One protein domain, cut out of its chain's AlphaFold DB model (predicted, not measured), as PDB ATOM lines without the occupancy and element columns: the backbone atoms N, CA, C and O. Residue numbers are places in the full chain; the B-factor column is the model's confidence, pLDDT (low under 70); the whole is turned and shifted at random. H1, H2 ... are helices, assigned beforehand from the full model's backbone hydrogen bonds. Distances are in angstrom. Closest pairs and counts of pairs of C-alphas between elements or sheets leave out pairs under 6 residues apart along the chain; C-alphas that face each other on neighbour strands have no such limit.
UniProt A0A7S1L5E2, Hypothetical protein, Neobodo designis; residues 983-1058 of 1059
ATOM      1  N   VAL A 983     188.807 266.339 322.939       80.25
ATOM      2  CA  VAL A 983     187.925 266.626 321.813       80.25
ATOM      3  C   VAL A 983     187.420 265.356 321.085       80.25
ATOM      4  O   VAL A 983     186.385 265.477 320.426       80.25
ATOM      5  N   THR A 984     188.014 264.144 321.213       87.81
ATOM      6  CA  THR A 984     187.205 262.895 321.005       87.81
ATOM      7  C   THR A 984     186.188 262.884 322.114       87.81
ATOM      8  O   THR A 984     185.008 262.755 321.818       87.81
ATOM      9  N   ALA A 985     186.630 263.133 323.354       83.19
ATOM     10  CA  ALA A 985     185.760 263.293 324.507       83.19
ATOM     11  C   ALA A 985     184.585 264.241 324.192       83.19
ATOM     12  O   ALA A 985     183.428 263.838 324.303       83.19
ATOM     13  N   GLN A 986     184.852 265.451 323.672       81.62
ATOM     14  CA  GLN A 986     183.780 266.374 323.262       81.62
ATOM     15  C   GLN A 986     182.916 265.840 322.102       81.62
ATOM     16  O   GLN A 986     181.699 265.962 322.168       81.62
ATOM     17  N   ALA A 987     183.487 265.235 321.052       85.94
ATOM     18  CA  ALA A 987     182.709 264.730 319.908       85.94
ATOM     19  C   ALA A 987     181.817 263.524 320.255       85.94
ATOM     20  O   ALA A 987     180.689 263.395 319.773       85.94
ATOM     21  N   ARG A 988     182.325 262.648 321.121       89.38
ATOM     22  CA  ARG A 988     181.618 261.504 321.685       89.38
ATOM     23  C   ARG A 988     180.469 261.965 322.575       89.38
ATOM     24  O   ARG A 988     179.355 261.478 322.413       89.38
ATOM     25  N   ALA A 989     180.717 262.955 323.436       85.81
ATOM     26  CA  ALA A 989     179.721 263.508 324.352       85.81
ATOM     27  C   ALA A 989     178.644 264.388 323.680       85.81
ATOM     28  O   ALA A 989     177.518 264.431 324.167       85.81
ATOM     29  N   CYS A 990     178.966 265.099 322.593       82.81
ATOM     30  CA  CYS A 990     178.052 266.063 321.965       82.81
ATOM     31  C   CYS A 990     176.930 265.420 321.121       82.81
ATOM     32  O   CYS A 990     176.975 264.230 320.806       82.81
ATOM     33  N   ASP A 991     175.924 266.206 320.729       93.00
ATOM     34  CA  ASP A 991     174.871 265.806 319.778       93.00
ATOM     35  C   ASP A 991     175.251 266.093 318.308       93.00
ATOM     36  O   ASP A 991     176.342 266.574 318.016       93.00
ATOM     37  N   THR A 992     174.366 265.783 317.357       90.44
ATOM     38  CA  THR A 992     174.604 265.944 315.908       90.44
ATOM     39  C   THR A 992     174.693 267.403 315.443       90.44
ATOM     40  O   THR A 992     175.391 267.684 314.466       90.44
ATOM     41  N   ALA A 993     174.043 268.346 316.131       89.75
ATOM     42  CA  ALA A 993     174.069 269.771 315.789       89.75
ATOM     43  C   ALA A 993     175.321 270.464 316.351       89.75
ATOM     44  O   ALA A 993     175.983 271.241 315.658       89.75
ATOM     45  N   THR A 994     175.695 270.119 317.579       86.25
ATOM     46  CA  THR A 994     176.947 270.515 318.225       86.25
ATOM     47  C   THR A 994     178.131 269.913 317.475       86.25
ATOM     48  O   THR A 994     179.063 270.641 317.146       86.25
ATOM     49  N   LEU A 995     178.047 268.640 317.074       88.56
ATOM     50  CA  LEU A 995     178.979 267.999 316.144       88.56
ATOM     51  C   LEU A 995     179.108 268.811 314.848       88.56
ATOM     52  O   LEU A 995     180.211 269.224 314.517       88.56
ATOM     53  N   ARG A 996     177.999 269.131 314.163       86.81
ATOM     54  CA  ARG A 996     177.984 269.971 312.944       86.81
ATOM     55  C   ARG A 996     178.531 271.393 313.164       86.81
ATOM     56  O   ARG A 996     179.096 271.974 312.244       86.81
ATOM     57  N   THR A 997     178.447 271.931 314.379       84.19
ATOM     58  CA  THR A 997     179.020 273.241 314.748       84.19
ATOM     59  C   THR A 997     180.524 273.158 315.014       84.19
ATOM     60  O   THR A 997     181.276 274.030 314.587       84.19
ATOM     61  N   MET A 998     180.976 272.095 315.680       85.00
ATOM     62  CA  MET A 998     182.393 271.806 315.902       85.00
ATOM     63  C   MET A 998     183.100 271.392 314.596       85.00
ATOM     64  O   MET A 998     184.275 271.713 314.433       85.00
ATOM     65  N   ILE A 999     182.370 270.760 313.666       85.94
ATOM     66  CA  ILE A 999     182.732 270.563 312.255       85.94
ATOM     67  C   ILE A 999     182.889 271.924 311.555       85.94
ATOM     68  O   ILE A 999     183.928 272.207 310.962       85.94
ATOM     69  N   GLY A1000     181.883 272.797 311.638       76.00
ATOM     70  CA  GLY A1000     181.854 274.064 310.904       76.00
ATOM     71  C   GLY A1000     181.357 273.897 309.462       76.00
ATOM     72  O   GLY A1000     180.563 273.014 309.166       76.00
ATOM     73  N   VAL A1001     181.780 274.769 308.539       64.88
ATOM     74  CA  VAL A1001     181.210 274.853 307.168       64.88
ATOM     75  C   VAL A1001     181.526 273.630 306.295       64.88
ATOM     76  O   VAL A1001     180.817 273.331 305.336       64.88
ATOM     77  N   HIS A1002     182.578 272.895 306.626       63.22
ATOM     78  CA  HIS A1002     182.894 271.613 306.020       63.22
ATOM     79  C   HIS A1002     183.496 270.734 307.098       63.22
ATOM     80  O   HIS A1002     184.242 271.259 307.924       63.22
ATOM     81  N   THR A1003     183.284 269.412 307.019       59.88
ATOM     82  CA  THR A1003     184.219 268.484 307.673       59.88
ATOM     83  C   THR A1003     185.601 268.912 307.256       59.88
ATOM     84  O   THR A1003     186.408 269.252 308.097       59.88
ATOM     85  N   HIS A1004     185.842 269.068 305.961       59.06
ATOM     86  CA  HIS A1004     187.116 269.558 305.499       59.06
ATOM     87  C   HIS A1004     187.498 271.003 305.984       59.06
ATOM     88  O   HIS A1004     187.368 271.972 305.232       59.06
ATOM     89  N   GLY A1005     187.972 271.174 307.234       56.34
ATOM     90  CA  GLY A1005     188.144 272.471 307.910       56.34
ATOM     91  C   GLY A1005     189.320 272.618 308.898       56.34
ATOM     92  O   GLY A1005     189.818 273.738 309.049       56.34
ATOM     93  N   HIS A1006     189.802 271.552 309.546       71.00
ATOM     94  CA  HIS A1006     190.730 271.658 310.686       71.00
ATOM     95  C   HIS A1006     191.901 270.659 310.539       71.00
ATOM     96  O   HIS A1006     191.579 269.511 310.343       71.00
ATOM     97  N   CYS A1007     193.198 271.012 310.674       70.62
ATOM     98  CA  CYS A1007     194.425 270.279 310.193       70.62
ATOM     99  C   CYS A1007     194.541 268.712 310.257       70.62
ATOM    100  O   CYS A1007     193.805 268.111 309.505       70.62
ATOM    101  N   SER A1008     195.340 268.031 311.123       72.81
ATOM    102  CA  SER A1008     195.487 266.529 311.235       72.81
ATOM    103  C   SER A1008     195.148 265.701 312.575       72.81
ATOM    104  O   SER A1008     195.020 264.486 312.502       72.81
ATOM    105  N   GLU A1009     194.828 266.287 313.764       75.50
ATOM    106  CA  GLU A1009     194.344 265.803 315.114       75.50
ATOM    107  C   GLU A1009     192.944 266.349 315.731       75.50
ATOM    108  O   GLU A1009     192.806 266.474 316.941       75.50
ATOM    109  N   LYS A1010     191.875 266.696 314.949       75.69
ATOM    110  CA  LYS A1010     190.385 266.931 315.156       75.69
ATOM    111  C   LYS A1010     189.345 266.544 314.013       75.69
ATOM    112  O   LYS A1010     188.283 266.166 314.451       75.69
ATOM    113  N   PHE A1011     189.616 266.368 312.688       80.81
ATOM    114  CA  PHE A1011     188.997 265.440 311.637       80.81
ATOM    115  C   PHE A1011     188.440 264.023 312.173       80.81
ATOM    116  O   PHE A1011     187.255 263.925 312.462       80.81
ATOM    117  N   TRP A1012     189.216 262.906 312.287       83.56
ATOM    118  CA  TRP A1012     188.874 261.452 312.460       83.56
ATOM    119  C   TRP A1012     188.026 261.123 313.645       83.56
ATOM    120  O   TRP A1012     187.284 260.164 313.559       83.56
ATOM    121  N   ALA A1013     188.194 261.805 314.769       83.44
ATOM    122  CA  ALA A1013     187.487 261.438 315.986       83.44
ATOM    123  C   ALA A1013     186.364 262.418 316.329       83.44
ATOM    124  O   ALA A1013     185.785 262.376 317.409       83.44
ATOM    125  N   PHE A1014     185.955 263.208 315.330       84.00
ATOM    126  CA  PHE A1014     184.532 263.335 315.050       84.00
ATOM    127  C   PHE A1014     183.956 262.010 314.499       84.00
ATOM    128  O   PHE A1014     182.927 261.582 315.006       84.00
ATOM    129  N   ILE A1015     184.644 261.269 313.607       88.62
ATOM    130  CA  ILE A1015     184.239 259.891 313.216       88.62
ATOM    131  C   ILE A1015     184.359 258.880 314.371       88.62
ATOM    132  O   ILE A1015     183.385 258.206 314.666       88.62
ATOM    133  N   GLU A1016     185.500 258.741 315.044       87.62
ATOM    134  CA  GLU A1016     185.680 257.795 316.152       87.62
ATOM    135  C   GLU A1016     184.895 258.227 317.397       87.62
ATOM    136  O   GLU A1016     184.254 257.387 318.014       87.62
ATOM    137  N   GLY A1017     184.807 259.527 317.705       83.56
ATOM    138  CA  GLY A1017     183.873 260.027 318.719       83.56
ATOM    139  C   GLY A1017     182.417 259.673 318.397       83.56
ATOM    140  O   GLY A1017     181.684 259.255 319.287       83.56
ATOM    141  N   ALA A1018     182.007 259.743 317.124       89.25
ATOM    142  CA  ALA A1018     180.704 259.241 316.688       89.25
ATOM    143  C   ALA A1018     180.587 257.709 316.793       89.25
ATOM    144  O   ALA A1018     179.583 257.214 317.293       89.25
ATOM    145  N   LEU A1019     181.603 256.945 316.380       88.38
ATOM    146  CA  LEU A1019     181.622 255.476 316.448       88.38
ATOM    147  C   LEU A1019     181.615 254.946 317.893       88.38
ATOM    148  O   LEU A1019     181.067 253.874 318.143       88.38
ATOM    149  N   LEU A1020     182.185 255.704 318.833       87.62
ATOM    150  CA  LEU A1020     182.192 255.439 320.274       87.62
ATOM    151  C   LEU A1020     180.969 256.024 321.010       87.62
ATOM    152  O   LEU A1020     180.895 255.920 322.240       87.62
ATOM    153  N   ASP A1021     180.007 256.615 320.292       86.31
ATOM    154  CA  ASP A1021     178.687 256.946 320.835       86.31
ATOM    155  C   ASP A1021     177.930 255.636 321.133       86.31
ATOM    156  O   ASP A1021     177.824 254.781 320.244       86.31
ATOM    157  N   PRO A1022     177.429 255.416 322.364       83.56
ATOM    158  CA  PRO A1022     176.753 254.173 322.732       83.56
ATOM    159  C   PRO A1022     175.354 254.018 322.112       83.56
ATOM    160  O   PRO A1022     174.816 252.913 322.123       83.56
ATOM    161  N   CYS A1023     174.747 255.082 321.575       88.19
ATOM    162  CA  CYS A1023     173.416 255.036 320.973       88.19
ATOM    163  C   CYS A1023     173.514 254.759 319.464       88.19
ATOM    164  O   CYS A1023     173.931 255.622 318.701       88.19
ATOM    165  N   GLU A1024     173.110 253.566 319.015       87.75
ATOM    166  CA  GLU A1024     173.305 253.121 317.623       87.75
ATOM    167  C   GLU A1024     172.621 254.017 316.572       87.75
ATOM    168  O   GLU A1024     173.239 254.346 315.562       87.75
ATOM    169  N   ALA A1025     171.402 254.498 316.840       88.81
ATOM    170  CA  ALA A1025     170.725 255.457 315.963       88.81
ATOM    171  C   ALA A1025     171.509 256.780 315.856       88.81
ATOM    172  O   ALA A1025     171.835 257.230 314.760       88.81
ATOM    173  N   ARG A1026     171.906 257.355 317.002       87.88
ATOM    174  CA  ARG A1026     172.673 258.611 317.062       87.88
ATOM    175  C   ARG A1026     174.066 258.468 316.443       87.88
ATOM    176  O   ARG A1026     174.554 259.403 315.818       87.88
ATOM    177  N   ARG A1027     174.701 257.302 316.583       91.56
ATOM    178  CA  ARG A1027     175.964 256.947 315.920       91.56
ATOM    179  C   ARG A1027     175.819 257.032 314.403       91.56
ATOM    180  O   ARG A1027     176.641 257.683 313.765       91.56
ATOM    181  N   GLU A1028     174.791 256.407 313.833       89.94
ATOM    182  CA  GLU A1028     174.594 256.425 312.381       89.94
ATOM    183  C   GLU A1028     174.155 257.811 311.879       89.94
ATOM    184  O   GLU A1028     174.649 258.248 310.844       89.94
ATOM    185  N   GLU A1029     173.361 258.573 312.644       93.25
ATOM    186  CA  GLU A1029     173.085 259.994 312.362       93.25
ATOM    187  C   GLU A1029     174.363 260.851 312.363       93.25
ATOM    188  O   GLU A1029     174.596 261.620 311.430       93.25
ATOM    189  N   LYS A1030     175.233 260.712 313.375       88.38
ATOM    190  CA  LYS A1030     176.526 261.416 313.442       88.38
ATOM    191  C   LYS A1030     177.435 261.032 312.270       88.38
ATOM    192  O   LYS A1030     178.042 261.903 311.649       88.38
ATOM    193  N   LEU A1031     177.508 259.743 311.925       89.75
ATOM    194  CA  LEU A1031     178.249 259.265 310.754       89.75
ATOM    195  C   LEU A1031     177.659 259.798 309.445       89.75
ATOM    196  O   LEU A1031     178.415 260.129 308.535       89.75
ATOM    197  N   GLN A1032     176.336 259.917 309.350       88.38
ATOM    198  CA  GLN A1032     175.640 260.461 308.191       88.38
ATOM    199  C   GLN A1032     175.887 261.971 308.033       88.38
ATOM    200  O   GLN A1032     176.241 262.403 306.937       88.38
ATOM    201  N   VAL A1033     175.858 262.749 309.122       86.88
ATOM    202  CA  VAL A1033     176.292 264.161 309.142       86.88
ATOM    203  C   VAL A1033     177.717 264.306 308.595       86.88
ATOM    204  O   VAL A1033     177.976 265.193 307.778       86.88
ATOM    205  N   ILE A1034     178.632 263.414 308.985       84.81
ATOM    206  CA  ILE A1034     180.020 263.437 308.503       84.81
ATOM    207  C   ILE A1034     180.123 262.989 307.032       84.81
ATOM    208  O   ILE A1034     180.902 263.575 306.277       84.81
ATOM    209  N   ARG A1035     179.326 262.010 306.570       84.69
ATOM    210  CA  ARG A1035     179.256 261.611 305.144       84.69
ATOM    211  C   ARG A1035     178.791 262.762 304.257       84.69
ATOM    212  O   ARG A1035     179.451 263.052 303.260       84.69
ATOM    213  N   GLU A1036     177.691 263.411 304.635       83.38
ATOM    214  CA  GLU A1036     177.091 264.548 303.923       83.38
ATOM    215  C   GLU A1036     178.102 265.671 303.717       83.38
ATOM    216  O   GLU A1036     178.274 266.171 302.609       83.38
ATOM    217  N   MET A1037     178.834 266.017 304.773       73.38
ATOM    218  CA  MET A1037     179.794 267.118 304.742       73.38
ATOM    219  C   MET A1037     181.140 266.746 304.094       73.38
ATOM    220  O   MET A1037     182.003 267.613 303.960       73.38
ATOM    221  N   SER A1038     181.312 265.496 303.640       72.50
ATOM    222  CA  SER A1038     182.564 264.958 303.073       72.50
ATOM    223  C   SER A1038     182.462 264.461 301.618       72.50
ATOM    224  O   SER A1038     183.278 263.642 301.194       72.50
ATOM    225  N   ASN A1039     181.483 264.939 300.840       64.69
ATOM    226  CA  ASN A1039     181.394 264.769 299.377       64.69
ATOM    227  C   ASN A1039     181.597 263.325 298.844       64.69
ATOM    228  O   ASN A1039     182.433 263.076 297.973       64.69
ATOM    229  N   GLY A1040     180.804 262.365 299.333       54.34
ATOM    230  CA  GLY A1040     180.511 261.081 298.661       54.34
ATOM    231  C   GLY A1040     181.602 259.994 298.671       54.34
ATOM    232  O   GLY A1040     181.313 258.836 298.988       54.34
ATOM    233  N   ASN A1041     182.863 260.336 298.388       54.56
ATOM    234  CA  ASN A1041     183.977 259.379 298.286       54.56
ATOM    235  C   ASN A1041     184.271 258.632 299.607       54.56
ATOM    236  O   ASN A1041     184.765 257.502 299.599       54.56
ATOM    237  N   VAL A1042     183.915 259.228 300.750       62.28
ATOM    238  CA  VAL A1042     184.176 258.701 302.104       62.28
ATOM    239  C   VAL A1042     183.358 257.439 302.442       62.28
ATOM    240  O   VAL A1042     183.694 256.710 303.377       62.28
ATOM    241  N   THR A1043     182.355 257.083 301.634       57.06
ATOM    242  CA  THR A1043     181.532 255.867 301.810       57.06
ATOM    243  C   THR A1043     182.370 254.572 301.840       57.06
ATOM    244  O   THR A1043     182.055 253.639 302.584       57.06
ATOM    245  N   ARG A1044     183.502 254.524 301.115       55.00
ATOM    246  CA  ARG A1044     184.477 253.406 301.157       55.00
ATOM    247  C   ARG A1044     185.368 253.398 302.412       55.00
ATOM    248  O   ARG A1044     185.902 252.353 302.778       55.00
ATOM    249  N   CYS A1045     185.539 254.542 303.073       56.38
ATOM    250  CA  CYS A1045     186.344 254.672 304.291       56.38
ATOM    251  C   CYS A1045     185.540 254.268 305.532       56.38
ATOM    252  O   CYS A1045     186.025 253.482 306.341       56.38
ATOM    253  N   ILE A1046     184.291 254.735 305.655       60.84
ATOM    254  CA  ILE A1046     183.434 254.416 306.812       60.84
ATOM    255  C   ILE A1046     183.061 252.929 306.832       60.84
ATOM    256  O   ILE A1046     183.112 252.304 307.885       60.84
ATOM    257  N   SER A1047     182.800 252.316 305.672       55.22
ATOM    258  CA  SER A1047     182.582 250.861 305.579       55.22
ATOM    259  C   SER A1047     183.806 250.037 306.016       55.22
ATOM    260  O   SER A1047     183.643 249.009 306.677       55.22
ATOM    261  N   ARG A1048     185.038 250.505 305.748       54.16
ATOM    262  CA  ARG A1048     186.258 249.924 306.343       54.16
ATOM    263  C   ARG A1048     186.326 250.154 307.857       54.16
ATOM    264  O   ARG A1048     186.561 249.193 308.584       54.16
ATOM    265  N   ALA A1049     186.090 251.375 308.340       56.97
ATOM    266  CA  ALA A1049     186.156 251.709 309.768       56.97
ATOM    267  C   ALA A1049     185.178 250.872 310.618       56.97
ATOM    268  O   ALA A1049     185.591 250.260 311.607       56.97
ATOM    269  N   SER A1050     183.919 250.746 310.185       55.62
ATOM    270  CA  SER A1050     182.911 249.904 310.844       55.62
ATOM    271  C   SER A1050     183.308 248.424 310.863       55.62
ATOM    272  O   SER A1050     183.104 247.745 311.867       55.62
ATOM    273  N   CYS A1051     183.941 247.917 309.798       47.81
ATOM    274  CA  CYS A1051     184.450 246.542 309.745       47.81
ATOM    275  C   CYS A1051     185.634 246.315 310.712       47.81
ATOM    276  O   CYS A1051     185.720 245.274 311.369       47.81
ATOM    277  N   THR A1052     186.516 247.307 310.871       50.91
ATOM    278  CA  THR A1052     187.635 247.261 311.830       50.91
ATOM    279  C   THR A1052     187.150 247.319 313.282       50.91
ATOM    280  O   THR A1052     187.645 246.567 314.123       50.91
ATOM    281  N   LEU A1053     186.148 248.148 313.593       53.25
ATOM    282  CA  LEU A1053     185.564 248.220 314.939       53.25
ATOM    283  C   LEU A1053     184.675 247.020 315.272       53.25
ATOM    284  O   LEU A1053     184.754 246.520 316.390       53.25
ATOM    285  N   GLY A1054     183.933 246.472 314.307       47.47
ATOM    286  CA  GLY A1054     183.197 245.210 314.475       47.47
ATOM    287  C   GLY A1054     184.098 244.007 314.797       47.47
ATOM    288  O   GLY A1054     183.636 243.029 315.383       47.47
ATOM    289  N   ARG A1055     185.400 244.090 314.475       43.84
ATOM    290  CA  ARG A1055     186.434 243.133 314.912       43.84
ATOM    291  C   ARG A1055     187.033 243.440 316.291       43.84
ATOM    292  O   ARG A1055     187.544 242.515 316.914       43.84
ATOM    293  N   LYS A1056     186.978 244.689 316.772       44.03
ATOM    294  CA  LYS A1056     187.379 245.054 318.146       44.03
ATOM    295  C   LYS A1056     186.265 244.766 319.157       44.03
ATOM    296  O   LYS A1056     186.544 244.148 320.167       44.03
ATOM    297  N   GLY A1057     185.005 245.091 318.853       42.59
ATOM    298  CA  GLY A1057     183.835 244.841 319.721       42.59
ATOM    299  C   GLY A1057     183.389 243.374 319.853       42.59
ATOM    300  O   GLY A1057     182.260 243.112 320.255       42.59
ATOM    301  N   ARG A1058     184.246 242.416 319.473       34.50
ATOM    302  CA  ARG A1058     184.094 240.966 319.707       34.50
ATOM    303  C   ARG A1058     185.323 240.383 320.435       34.50
ATOM    304  O   ARG A1058     185.632 239.203 320.277       34.50
TER     305      ARG A1058
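This is residues 983 to 1058 of the 1059 residues of the protein "Hypothetical protein" of Neobodo designis (UniProt A0A7S1L5E2). Look for a cluster of four helices, H1 to H4, with the short H3 in its middle and H1 and H4 packed on it, while H2 packs on H4. The fifth and longest helix, H5, folds back after H4 and runs along one side of the cluster, touching no helix, and a long loop, residues 1000 to 1011, leads from H2 back to H3. The printed part has 76 residues with five named helices in the order H1 to H5 and no named strand, so its class is all helix. The whole is compact, with a radius of gyration of the C-alphas of 11.6 A, and spans 35 by 27 by 23 A.

Start at H1, residues 983 to 989, and go on to H2, residues 992 to 999: the two are close but not clearly touching, and their closest C-alphas, of Ala 987 and Leu 995, are 6.2 A apart. Next find H3, residues 1012 to 1019, which touches H1 at a shallow tilt of 23 degrees, the same way, with the C-alphas of Arg 988 and Gly 1017 closest at 4.0 A. H4, residues 1024 to 1036, forms a helical hairpin with H3, at a shallow tilt of 29 degrees, opposite ways; their closest C-alphas, of Ala 1018 and Arg 1027, are 5.3 A apart. H4 also touches H2 at a steep tilt of 40 degrees, the same way, closest at the C-alphas of Thr 992 and Lys 1030, 5.5 A. Of these three touching pairs two are at a shallow tilt, and the helix packing is mostly aligned, but only just. H5, residues 1043 to 1056, is close to but not clearly touching H4, with the C-alphas of Arg 1035 and Thr 1043 closest at 7.0 A. H3 and H5 are near each other, while H1 and H2 are both apart from H5. Every O i to N i+4 pair is within hydrogen-bond range in H1, H2, H3 and H4; in H5 it is 9 of 10.

Find C-alpha 983 at (187.925, 266.626, 321.813), where H1 begins; it runs 9.1 A to C-alpha 989. H2 measures 10.0 A from C-alpha 992 to C-alpha 999, and H3 10.2 A from C-alpha 1012 to C-alpha 1019. H4 begins at C-alpha 1024, at (173.305, 253.121, 317.623), and runs 18.2 A to C-alpha 1036. H5 runs 20.4 A from C-alpha 1043 to C-alpha 1056, at (187.379, 245.054, 318.146).

The two C-alphas farthest apart, of Val 1001 and Arg 1058, are 36.2 A apart. The printed part has no cut, and the link from H2 to H3, 12 residues, is long. The mean pLDDT of the printed part is 74.6; look at residues 1001 to 1005 and 1039 to 1058 for values under 70, and at H5 for a mean of 53.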